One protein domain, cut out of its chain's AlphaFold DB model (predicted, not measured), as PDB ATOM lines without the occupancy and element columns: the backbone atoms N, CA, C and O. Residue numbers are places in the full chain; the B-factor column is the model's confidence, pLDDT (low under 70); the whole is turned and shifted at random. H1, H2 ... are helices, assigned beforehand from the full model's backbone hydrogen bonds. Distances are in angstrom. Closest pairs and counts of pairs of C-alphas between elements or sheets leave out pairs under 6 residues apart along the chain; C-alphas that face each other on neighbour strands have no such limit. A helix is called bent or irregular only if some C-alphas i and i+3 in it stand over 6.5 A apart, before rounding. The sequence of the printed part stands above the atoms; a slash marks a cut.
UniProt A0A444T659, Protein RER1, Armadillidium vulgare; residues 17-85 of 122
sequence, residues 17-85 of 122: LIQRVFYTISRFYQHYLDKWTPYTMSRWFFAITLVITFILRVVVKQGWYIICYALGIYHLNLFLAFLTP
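AT A GLANCE: This is residues 17 to 85 of the 122 residues of the protein "Protein RER1" of Armadillidium vulgare (UniProt A0A444T659). Three helices make an open, L-like shape: H1 sticks out as a free arm from the corner at residues 37 to 39, H2 runs on from that corner as the other arm, and H3 folds back beside H2 in the opposite direction. H3 comes near H2 around Val 58 and Cys 68, in a loose pair, while residues 80 to 85, of which 80 to 83 belong to H3, stand free. The printed part has 69 residues with three named helices, in the order H1, H2, H3, and no named strand; the class is all helix. The whole is extended, with a radius of gyration of the C-alphas of 17.9 A, and its outline is elongated, spanning 53 by 28 by 27 A.

HOW THE PARTS SIT: H1, residues 17 to 36, touches no helix. A tight link of 3 residues joins it to H2, residues 40 to 60, yet H1 and H2 are apart. Residues 17 to 46 stand free, of which 17 to 36 belong to H1 and 40 to 46 to H2. A second tight link, of 4 residues, leads to H3, residues 65 to 83. H2 and H3 are close but not clearly touching, with 2 pairs of C-alphas within 8 A; the closest C-alphas are those of Val 58 and Cys 68, 7.1 A apart. Their lines stand at a shallow tilt of 17 degrees, they run opposite ways, and their centres are 13.3 A apart. H1 and H3 are apart. In H1, H2 and H3 every backbone O i to N i+4 pair is within hydrogen-bond range.

IN THESE COORDINATES: H1 begins at C-alpha 17, at (1.658, 86.924, 1.901), and measures 28.4 A from first to last C-alpha. H2 begins at C-alpha 40, at (-19.328, 78.609, 30.582), and is the longest helix by residues, with 21 residues over 30.4 A. H3 measures 26.3 A and ends at C-alpha 83, at (-24.652, 65.589, 24.487). No helix is bent or irregular.

THE WHOLE: The two C-alphas farthest apart are those of Leu 17 and Gln 62, 53.4 A. The first and last printed C-alphas, those of Leu 17 and Pro 85, are 39.6 A apart. The printed part has no cut, and neither link is long. Residues 59 to 67 stand free, of which 65 to 67 belong to H3, and so do residues 80 to 85, of which 80 to 83 belong to H3. The mean pLDDT of the printed part is 77.1; it is under 70 in 12 residues of this model: residue 30, residues 33 to 37, residues 39 to 40 and residues 82 to 85.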
ATOM      1  N   LEU A  17       2.187  85.923   0.963       70.81
ATOM      2  CA  LEU A  17       1.658  86.924   1.901       70.81
ATOM      3  C   LEU A  17       0.259  86.543   2.417       70.81
ATOM      4  O   LEU A  17      -0.035  86.712   3.596       70.81
ATOM      5  N   ILE A  18      -0.544  85.905   1.561       71.81
ATOM      6  CA  ILE A  18      -1.852  85.330   1.883       71.81
ATOM      7  C   ILE A  18      -1.735  84.233   2.952       71.81
ATOM      8  O   ILE A  18      -2.416  84.310   3.968       71.81
ATOM      9  N   GLN A  19      -0.839  83.256   2.788       73.00
ATOM     10  CA  GLN A  19      -0.610  82.207   3.789       73.00
ATOM     11  C   GLN A  19      -0.168  82.804   5.130       73.00
ATOM     12  O   GLN A  19      -0.723  82.439   6.160       73.00
ATOM     13  N   ARG A  20       0.756  83.773   5.143       71.50
ATOM     14  CA  ARG A  20       1.204  84.434   6.387       71.50
ATOM     15  C   ARG A  20       0.069  85.174   7.101       71.50
ATOM     16  O   ARG A  20      -0.039  85.100   8.327       71.50
ATOM     17  N   VAL A  21      -0.798  85.846   6.344       79.75
ATOM     18  CA  VAL A  21      -1.999  86.503   6.876       79.75
ATOM     19  C   VAL A  21      -2.985  85.465   7.421       79.75
ATOM     20  O   VAL A  21      -3.442  85.622   8.551       79.75
ATOM     21  N   PHE A  22      -3.236  84.364   6.704       76.06
ATOM     22  CA  PHE A  22      -4.065  83.251   7.189       76.06
ATOM     23  C   PHE A  22      -3.522  82.640   8.485       76.06
ATOM     24  O   PHE A  22      -4.296  82.419   9.413       76.06
ATOM     25  N   TYR A  23      -2.208  82.427   8.596       77.50
ATOM     26  CA  TYR A  23      -1.587  81.927   9.826       77.50
ATOM     27  C   TYR A  23      -1.735  82.916  10.987       77.50
ATOM     28  O   TYR A  23      -2.033  82.515  12.111       77.50
ATOM     29  N   THR A  24      -1.590  84.214  10.723       74.62
ATOM     30  CA  THR A  24      -1.739  85.252  11.755       74.62
ATOM     31  C   THR A  24      -3.189  85.370  12.224       74.62
ATOM     32  O   THR A  24      -3.441  85.421  13.427       74.62
ATOM     33  N   ILE A  25      -4.150  85.335  11.295       80.12
ATOM     34  CA  ILE A  25      -5.590  85.318  11.588       80.12
ATOM     35  C   ILE A  25      -5.966  84.050  12.355       80.12
ATOM     36  O   ILE A  25      -6.671  84.134  13.355       80.12
ATOM     37  N   SER A  26      -5.465  82.889  11.930       75.50
ATOM     38  CA  SER A  26      -5.709  81.609  12.598       75.50
ATOM     39  C   SER A  26      -5.203  81.626  14.042       75.50
ATOM     40  O   SER A  26      -5.934  81.224  14.947       75.50
ATOM     41  N   ARG A  27      -4.018  82.202  14.277       74.50
ATOM     42  CA  ARG A  27      -3.434  82.353  15.615       74.50
ATOM     43  C   ARG A  27      -4.205  83.343  16.490       74.50
ATOM     44  O   ARG A  27      -4.422  83.070  17.667       74.50
ATOM     45  N   PHE A  28      -4.640  84.474  15.932       74.44
ATOM     46  CA  PHE A  28      -5.496  85.432  16.644       74.44
ATOM     47  C   PHE A  28      -6.850  84.823  17.001       74.44
ATOM     48  O   PHE A  28      -7.335  85.012  18.114       74.44
ATOM     49  N   TYR A  29      -7.432  84.062  16.077       74.88
ATOM     50  CA  TYR A  29      -8.675  83.339  16.290       74.88
ATOM     51  C   TYR A  29      -8.526  82.307  17.413       74.88
ATOM     52  O   TYR A  29      -9.315  82.330  18.350       74.88
ATOM     53  N   GLN A  30      -7.478  81.479  17.396       69.88
ATOM     54  CA  GLN A  30      -7.180  80.530  18.479       69.88
ATOM     55  C   GLN A  30      -6.952  81.229  19.823       69.88
ATOM     56  O   GLN A  30      -7.532  80.827  20.824       69.88
ATOM     57  N   HIS A  31      -6.208  82.337  19.844       74.19
ATOM     58  CA  HIS A  31      -5.999  83.117  21.064       74.19
ATOM     59  C   HIS A  31      -7.307  83.695  21.630       74.19
ATOM     60  O   HIS A  31      -7.529  83.701  22.842       74.19
ATOM     61  N   TYR A  32      -8.189  84.177  20.754       71.00
ATOM     62  CA  TYR A  32      -9.493  84.690  21.157       71.00
ATOM     63  C   TYR A  32     -10.406  83.564  21.653       71.00
ATOM     64  O   TYR A  32     -11.075  83.730  22.671       71.00
ATOM     65  N   LEU A  33     -10.378  82.402  20.994       64.94
ATOM     66  CA  LEU A  33     -11.090  81.206  21.436       64.94
ATOM     67  C   LEU A  33     -10.636  80.775  22.832       64.94
ATOM     68  O   LEU A  33     -11.481  80.638  23.710       64.94
ATOM     69  N   ASP A  34      -9.331  80.663  23.073       67.88
ATOM     70  CA  ASP A  34      -8.776  80.270  24.374       67.88
ATOM     71  C   ASP A  34      -9.177  81.243  25.490       67.88
ATOM     72  O   ASP A  34      -9.497  80.831  26.606       67.88
ATOM     73  N   LYS A  35      -9.254  82.541  25.171       68.25
ATOM     74  CA  LYS A  35      -9.720  83.583  26.095       68.25
ATOM     75  C   LYS A  35     -11.220  83.492  26.395       68.25
ATOM     76  O   LYS A  35     -11.646  83.907  27.472       68.25
ATOM     77  N   TRP A  36     -12.015  82.978  25.459       64.12
ATOM     78  CA  TRP A  36     -13.466  82.824  25.596       64.12
ATOM     79  C   TRP A  36     -13.882  81.454  26.157       64.12
ATOM     80  O   TRP A  36     -15.007  81.302  26.637       64.12
ATOM     81  N   THR A  37     -12.973  80.475  26.152       61.47
ATOM     82  CA  THR A  37     -13.147  79.129  26.719       61.47
ATOM     83  C   THR A  37     -13.666  79.095  28.165       61.47
ATOM     84  O   THR A  37     -14.529  78.259  28.430       61.47
ATOM     85  N   PRO A  38     -13.240  79.966  29.107       74.38
ATOM     86  CA  PRO A  38     -13.678  79.855  30.500       74.38
ATOM     87  C   PRO A  38     -15.105  80.364  30.768       74.38
ATOM     88  O   PRO A  38     -15.650  80.100  31.840       74.38
ATOM     89  N   TYR A  39     -15.749  81.081  29.837       69.25
ATOM     90  CA  TYR A  39     -17.068  81.683  30.080       69.25
ATOM     91  C   TYR A  39     -18.227  80.705  29.843       69.25
ATOM     92  O   TYR A  39     -19.134  80.956  29.046       69.25
ATOM     93  N   THR A  40     -18.241  79.603  30.591       67.62
ATOM     94  CA  THR A  40     -19.328  78.609  30.582       67.62
ATOM     95  C   THR A  40     -20.689  79.243  30.884       67.62
ATOM     96  O   THR A  40     -21.685  78.868  30.276       67.62
ATOM     97  N   MET A  41     -20.750  80.260  31.751       70.06
ATOM     98  CA  MET A  41     -22.011  80.930  32.102       70.06
ATOM     99  C   MET A  41     -22.621  81.699  30.926       70.06
ATOM    100  O   MET A  41     -23.805  81.543  30.642       70.06
ATOM    101  N   SER A  42     -21.813  82.478  30.195       74.88
ATOM    102  CA  SER A  42     -22.284  83.247  29.030       74.88
ATOM    103  C   SER A  42     -22.890  82.346  27.956       74.88
ATOM    104  O   SER A  42     -23.829  82.742  27.269       74.88
ATOM    105  N   ARG A  43     -22.355  81.131  27.831       73.94
ATOM    106  CA  ARG A  43     -22.854  80.111  26.920       73.94
ATOM    107  C   ARG A  43     -24.256  79.671  27.336       73.94
ATOM    108  O   ARG A  43     -25.197  79.907  26.593       73.94
ATOM    109  N   TRP A  44     -24.445  79.191  28.565       77.88
ATOM    110  CA  TRP A  44     -25.779  78.816  29.065       77.88
ATOM    111  C   TRP A  44     -26.819  79.932  28.921       77.88
ATOM    112  O   TRP A  44     -27.939  79.663  28.487       77.88
ATOM    113  N   PHE A  45     -26.439  81.188  29.175       82.88
ATOM    114  CA  PHE A  45     -27.313  82.334  28.917       82.88
ATOM    115  C   PHE A  45     -27.731  82.456  27.446       82.88
ATOM    116  O   PHE A  45     -28.905  82.714  27.175       82.88
ATOM    117  N   PHE A  46     -26.823  82.233  26.495       80.62
ATOM    118  CA  PHE A  46     -27.139  82.249  25.065       80.62
ATOM    119  C   PHE A  46     -28.123  81.134  24.668       80.62
ATOM    120  O   PHE A  46     -29.097  81.418  23.974       80.62
ATOM    121  N   ALA A  47     -27.959  79.902  25.170       80.94
ATOM    122  CA  ALA A  47     -28.878  78.785  24.861       80.94
ATOM    123  C   ALA A  47     -30.258  79.066  25.422       80.94
ATOM    124  O   ALA A  47     -31.255  78.901  24.726       80.94
ATOM    125  N   ILE A  48     -30.310  79.496  26.683       85.38
ATOM    126  CA  ILE A  48     -31.566  79.817  27.351       85.38
ATOM    127  C   ILE A  48     -32.272  80.940  26.587       85.38
ATOM    128  O   ILE A  48     -33.454  80.821  26.278       85.38
ATOM    129  N   THR A  49     -31.542  81.989  26.200       87.06
ATOM    130  CA  THR A  49     -32.088  83.099  25.405       87.06
ATOM    131  C   THR A  49     -32.620  82.623  24.053       87.06
ATOM    132  O   THR A  49     -33.712  83.026  23.645       87.06
ATOM    133  N   LEU A  50     -31.894  81.740  23.365       84.19
ATOM    134  CA  LEU A  50     -32.294  81.191  22.072       84.19
ATOM    135  C   LEU A  50     -33.561  80.330  22.199       84.19
ATOM    136  O   LEU A  50     -34.508  80.516  21.431       84.19
ATOM    137  N   VAL A  51     -33.629  79.456  23.209       85.62
ATOM    138  CA  VAL A  51     -34.811  78.628  23.505       85.62
ATOM    139  C   VAL A  51     -36.021  79.499  23.847       85.62
ATOM    140  O   VAL A  51     -37.100  79.290  23.294       85.62
ATOM    141  N   ILE A  52     -35.849  80.513  24.700       88.56
ATOM    142  CA  ILE A  52     -36.921  81.451  25.060       88.56
ATOM    143  C   ILE A  52     -37.411  82.205  23.822       88.56
ATOM    144  O   ILE A  52     -38.616  82.301  23.605       88.56
ATOM    145  N   THR A  53     -36.500  82.697  22.980       87.69
ATOM    146  CA  THR A  53     -36.852  83.408  21.740       87.69
ATOM    147  C   THR A  53     -37.611  82.498  20.773       87.69
ATOM    148  O   THR A  53     -38.589  82.928  20.161       87.69
ATOM    149  N   PHE A  54     -37.211  81.227  20.661       84.31
ATOM    150  CA  PHE A  54     -37.905  80.235  19.841       84.31
ATOM    151  C   PHE A  54     -39.327  79.967  20.350       84.31
ATOM    152  O   PHE A  54     -40.276  80.048  19.568       84.31
ATOM    153  N   ILE A  55     -39.501  79.730  21.655       84.44
ATOM    154  CA  ILE A  55     -40.823  79.527  22.271       84.44
ATOM    155  C   ILE A  55     -41.690  80.779  22.102       84.44
ATOM    156  O   ILE A  55     -42.839  80.680  21.669       84.44
ATOM    157  N   LEU A  56     -41.133  81.965  22.362       88.12
ATOM    158  CA  LEU A  56     -41.824  83.240  22.182       88.12
ATOM    159  C   LEU A  56     -42.304  83.407  20.736       88.12
ATOM    160  O   LEU A  56     -43.456  83.770  20.503       88.12
ATOM    161  N   ARG A  57     -41.456  83.080  19.750       85.75
ATOM    162  CA  ARG A  57     -41.836  83.112  18.332       85.75
ATOM    163  C   ARG A  57     -42.988  82.153  18.048       85.75
ATOM    164  O   ARG A  57     -43.917  82.555  17.353       85.75
ATOM    165  N   VAL A  58     -42.933  80.919  18.553       84.38
ATOM    166  CA  VAL A  58     -43.985  79.903  18.351       84.38
ATOM    167  C   VAL A  58     -45.327  80.369  18.922       84.38
ATOM    168  O   VAL A  58     -46.354  80.191  18.272       84.38
ATOM    169  N   VAL A  59     -45.327  81.016  20.091       83.62
ATOM    170  CA  VAL A  59     -46.556  81.518  20.729       83.62
ATOM    171  C   VAL A  59     -47.115  82.750  20.007       83.62
ATOM    172  O   VAL A  59     -48.318  82.824  19.771       83.62
ATOM    173  N   VAL A  60     -46.262  83.709  19.618       83.50
ATOM    174  CA  VAL A  60     -46.694  84.957  18.950       83.50
ATOM    175  C   VAL A  60     -47.149  84.706  17.511       83.50
ATOM    176  O   VAL A  60     -48.119  85.298  17.040       83.50
ATOM    177  N   LYS A  61     -46.436  83.849  16.779       76.44
ATOM    178  CA  LYS A  61     -46.754  83.496  15.394       76.44
ATOM    179  C   LYS A  61     -47.435  82.128  15.415       76.44
ATOM    180  O   LYS A  61     -46.776  81.117  15.200       76.44
ATOM    181  N   GLN A  62     -48.756  82.108  15.612       71.56
ATOM    182  CA  GLN A  62     -49.621  80.913  15.533       71.56
ATOM    183  C   GLN A  62     -49.742  80.330  14.101       71.56
ATOM    184  O   GLN A  62     -50.805  79.882  13.674       71.56
ATOM    185  N   GLY A  63     -48.660  80.363  13.320       72.88
ATOM    186  CA  GLY A  63     -48.605  79.922  11.933       72.88
ATOM    187  C   GLY A  63     -47.207  79.447  11.534       72.88
ATOM    188  O   GLY A  63     -46.208  79.743  12.196       72.88
ATOM    189  N   TRP A  64     -47.135  78.733  10.406       73.12
ATOM    190  CA  TRP A  64     -45.904  78.107   9.894       73.12
ATOM    191  C   TRP A  64     -45.364  77.016  10.834       73.12
ATOM    192  O   TRP A  64     -44.155  76.883  11.029       73.12
ATOM    193  N   TYR A  65     -46.278  76.218  11.397       79.75
ATOM    194  CA  TYR A  65     -45.976  75.126  12.326       79.75
ATOM    195  C   TYR A  65     -44.936  74.156  11.772       79.75
ATOM    196  O   TYR A  65     -43.985  73.833  12.467       79.75
ATOM    197  N   ILE A  66     -45.051  73.766  10.500       82.94
ATOM    198  CA  ILE A  66     -44.129  72.822   9.848       82.94
ATOM    199  C   ILE A  66     -42.679  73.329   9.899       82.94
ATOM    200  O   ILE A  66     -41.767  72.579  10.231       82.94
ATOM    201  N   ILE A  67     -42.463  74.619   9.633       84.62
ATOM    202  CA  ILE A  67     -41.121  75.219   9.620       84.62
ATOM    203  C   ILE A  67     -40.599  75.417  11.043       84.62
ATOM    204  O   ILE A  67     -39.417  75.199  11.291       84.62
ATOM    205  N   CYS A  68     -41.475  75.747  11.996       85.44
ATOM    206  CA  CYS A  68     -41.122  75.752  13.415       85.44
ATOM    207  C   CYS A  68     -40.747  74.358  13.927       85.44
ATOM    208  O   CYS A  68     -39.773  74.243  14.661       85.44
ATOM    209  N   TYR A  69     -41.463  73.308  13.525       83.12
ATOM    210  CA  TYR A  69     -41.121  71.934  13.882       83.12
ATOM    211  C   TYR A  69     -39.791  71.515  13.259       83.12
ATOM    212  O   TYR A  69     -38.950  70.977  13.972       83.12
ATOM    213  N   ALA A  70     -39.545  71.833  11.985       88.44
ATOM    214  CA  ALA A  70     -38.259  71.568  11.341       88.44
ATOM    215  C   ALA A  70     -37.101  72.292  12.052       88.44
ATOM    216  O   ALA A  70     -36.085  71.674  12.365       88.44
ATOM    217  N   LEU A  71     -37.273  73.579  12.381       84.94
ATOM    218  CA  LEU A  71     -36.292  74.346  13.156       84.94
ATOM    219  C   LEU A  71     -36.105  73.794  14.574       84.94
ATOM    220  O   LEU A  71     -34.974  73.729  15.049       84.94
ATOM    221  N   GLY A  72     -37.182  73.392  15.248       85.38
ATOM    222  CA  GLY A  72     -37.132  72.828  16.596       85.38
ATOM    223  C   GLY A  72     -36.400  71.489  16.625       85.38
ATOM    224  O   GLY A  72     -35.483  71.307  17.420       85.38
ATOM    225  N   ILE A  73     -36.735  70.585  15.704       86.38
ATOM    226  CA  ILE A  73     -36.047  69.299  15.533       86.38
ATOM    227  C   ILE A  73     -34.574  69.522  15.178       86.38
ATOM    228  O   ILE A  73     -33.715  68.825  15.705       86.38
ATOM    229  N   TYR A  74     -34.252  70.521  14.352       85.12
ATOM    230  CA  TYR A  74     -32.866  70.881  14.051       85.12
ATOM    231  C   TYR A  74     -32.086  71.328  15.300       85.12
ATOM    232  O   TYR A  74     -30.973  70.855  15.523       85.12
ATOM    233  N   HIS A  75     -32.674  72.178  16.149       82.31
ATOM    234  CA  HIS A  75     -32.044  72.593  17.409       82.31
ATOM    235  C   HIS A  75     -31.898  71.425  18.391       82.31
ATOM    236  O   HIS A  75     -30.860  71.295  19.038       82.31
ATOM    237  N   LEU A  76     -32.898  70.543  18.465       83.25
ATOM    238  CA  LEU A  76     -32.820  69.310  19.250       83.25
ATOM    239  C   LEU A  76     -31.719  68.378  18.731       83.25
ATOM    240  O   LEU A  76     -30.981  67.819  19.531       83.25
ATOM    241  N   ASN A  77     -31.566  68.247  17.412       83.44
ATOM    242  CA  ASN A  77     -30.503  67.459  16.793       83.44
ATOM    243  C   ASN A  77     -29.117  68.044  17.095       83.44
ATOM    244  O   ASN A  77     -28.182  67.303  17.391       83.44
ATOM    245  N   LEU A  78     -28.987  69.372  17.075       77.38
ATOM    246  CA  LEU A  78     -27.754  70.048  17.461       77.38
ATOM    247  C   LEU A  78     -27.436  69.775  18.941       77.38
ATOM    248  O   LEU A  78     -26.307  69.413  19.267       77.38
ATOM    249  N   PHE A  79     -28.435  69.882  19.823       76.06
ATOM    250  CA  PHE A  79     -28.302  69.592  21.254       76.06
ATOM    251  C   PHE A  79     -27.952  68.122  21.521       76.06
ATOM    252  O   PHE A  79     -27.080  67.830  22.335       76.06
ATOM    253  N   LEU A  80     -28.563  67.195  20.782       76.50
ATOM    254  CA  LEU A  80     -28.226  65.778  20.839       76.50
ATOM    255  C   LEU A  80     -26.777  65.547  20.402       76.50
ATOM    256  O   LEU A  80     -26.040  64.867  21.099       76.50
ATOM    257  N   ALA A  81     -26.327  66.166  19.310       70.31
ATOM    258  CA  ALA A  81     -24.940  66.071  18.851       70.31
ATOM    259  C   ALA A  81     -23.918  66.692  19.827       70.31
ATOM    260  O   ALA A  81     -22.732  66.371  19.752       70.31
ATOM    261  N   PHE A  82     -24.363  67.572  20.727       67.69
ATOM    262  CA  PHE A  82     -23.550  68.111  21.817       67.69
ATOM    263  C   PHE A  82     -23.483  67.186  23.029       67.69
ATOM    264  O   PHE A  82     -22.414  67.045  23.622       67.69
ATOM    265  N   LEU A  83     -24.601  66.550  23.387       66.75
ATOM    266  CA  LEU A  83     -24.652  65.589  24.487       66.75
ATOM    267  C   LEU A  83     -24.036  64.236  24.119       66.75
ATOM    268  O   LEU A  83     -23.437  63.591  24.978       66.75
ATOM    269  N   THR A  84     -24.175  63.802  22.865       63.91
ATOM    270  CA  THR A  84     -23.663  62.512  22.404       63.91
ATOM    271  C   THR A  84     -22.137  62.544  22.424       63.91
ATOM    272  O   THR A  84     -21.519  63.323  21.684       63.91
ATOM    273  N   PRO A  85     -21.499  61.704  23.261       53.94
ATOM    274  CA  PRO A  85     -20.058  61.642  23.339       53.94
ATOM    275  C   PRO A  85     -19.535  61.225  21.982       53.94
ATOM    276  O   PRO A  85     -20.034  60.328  21.307       53.94
TER     277      PRO A  85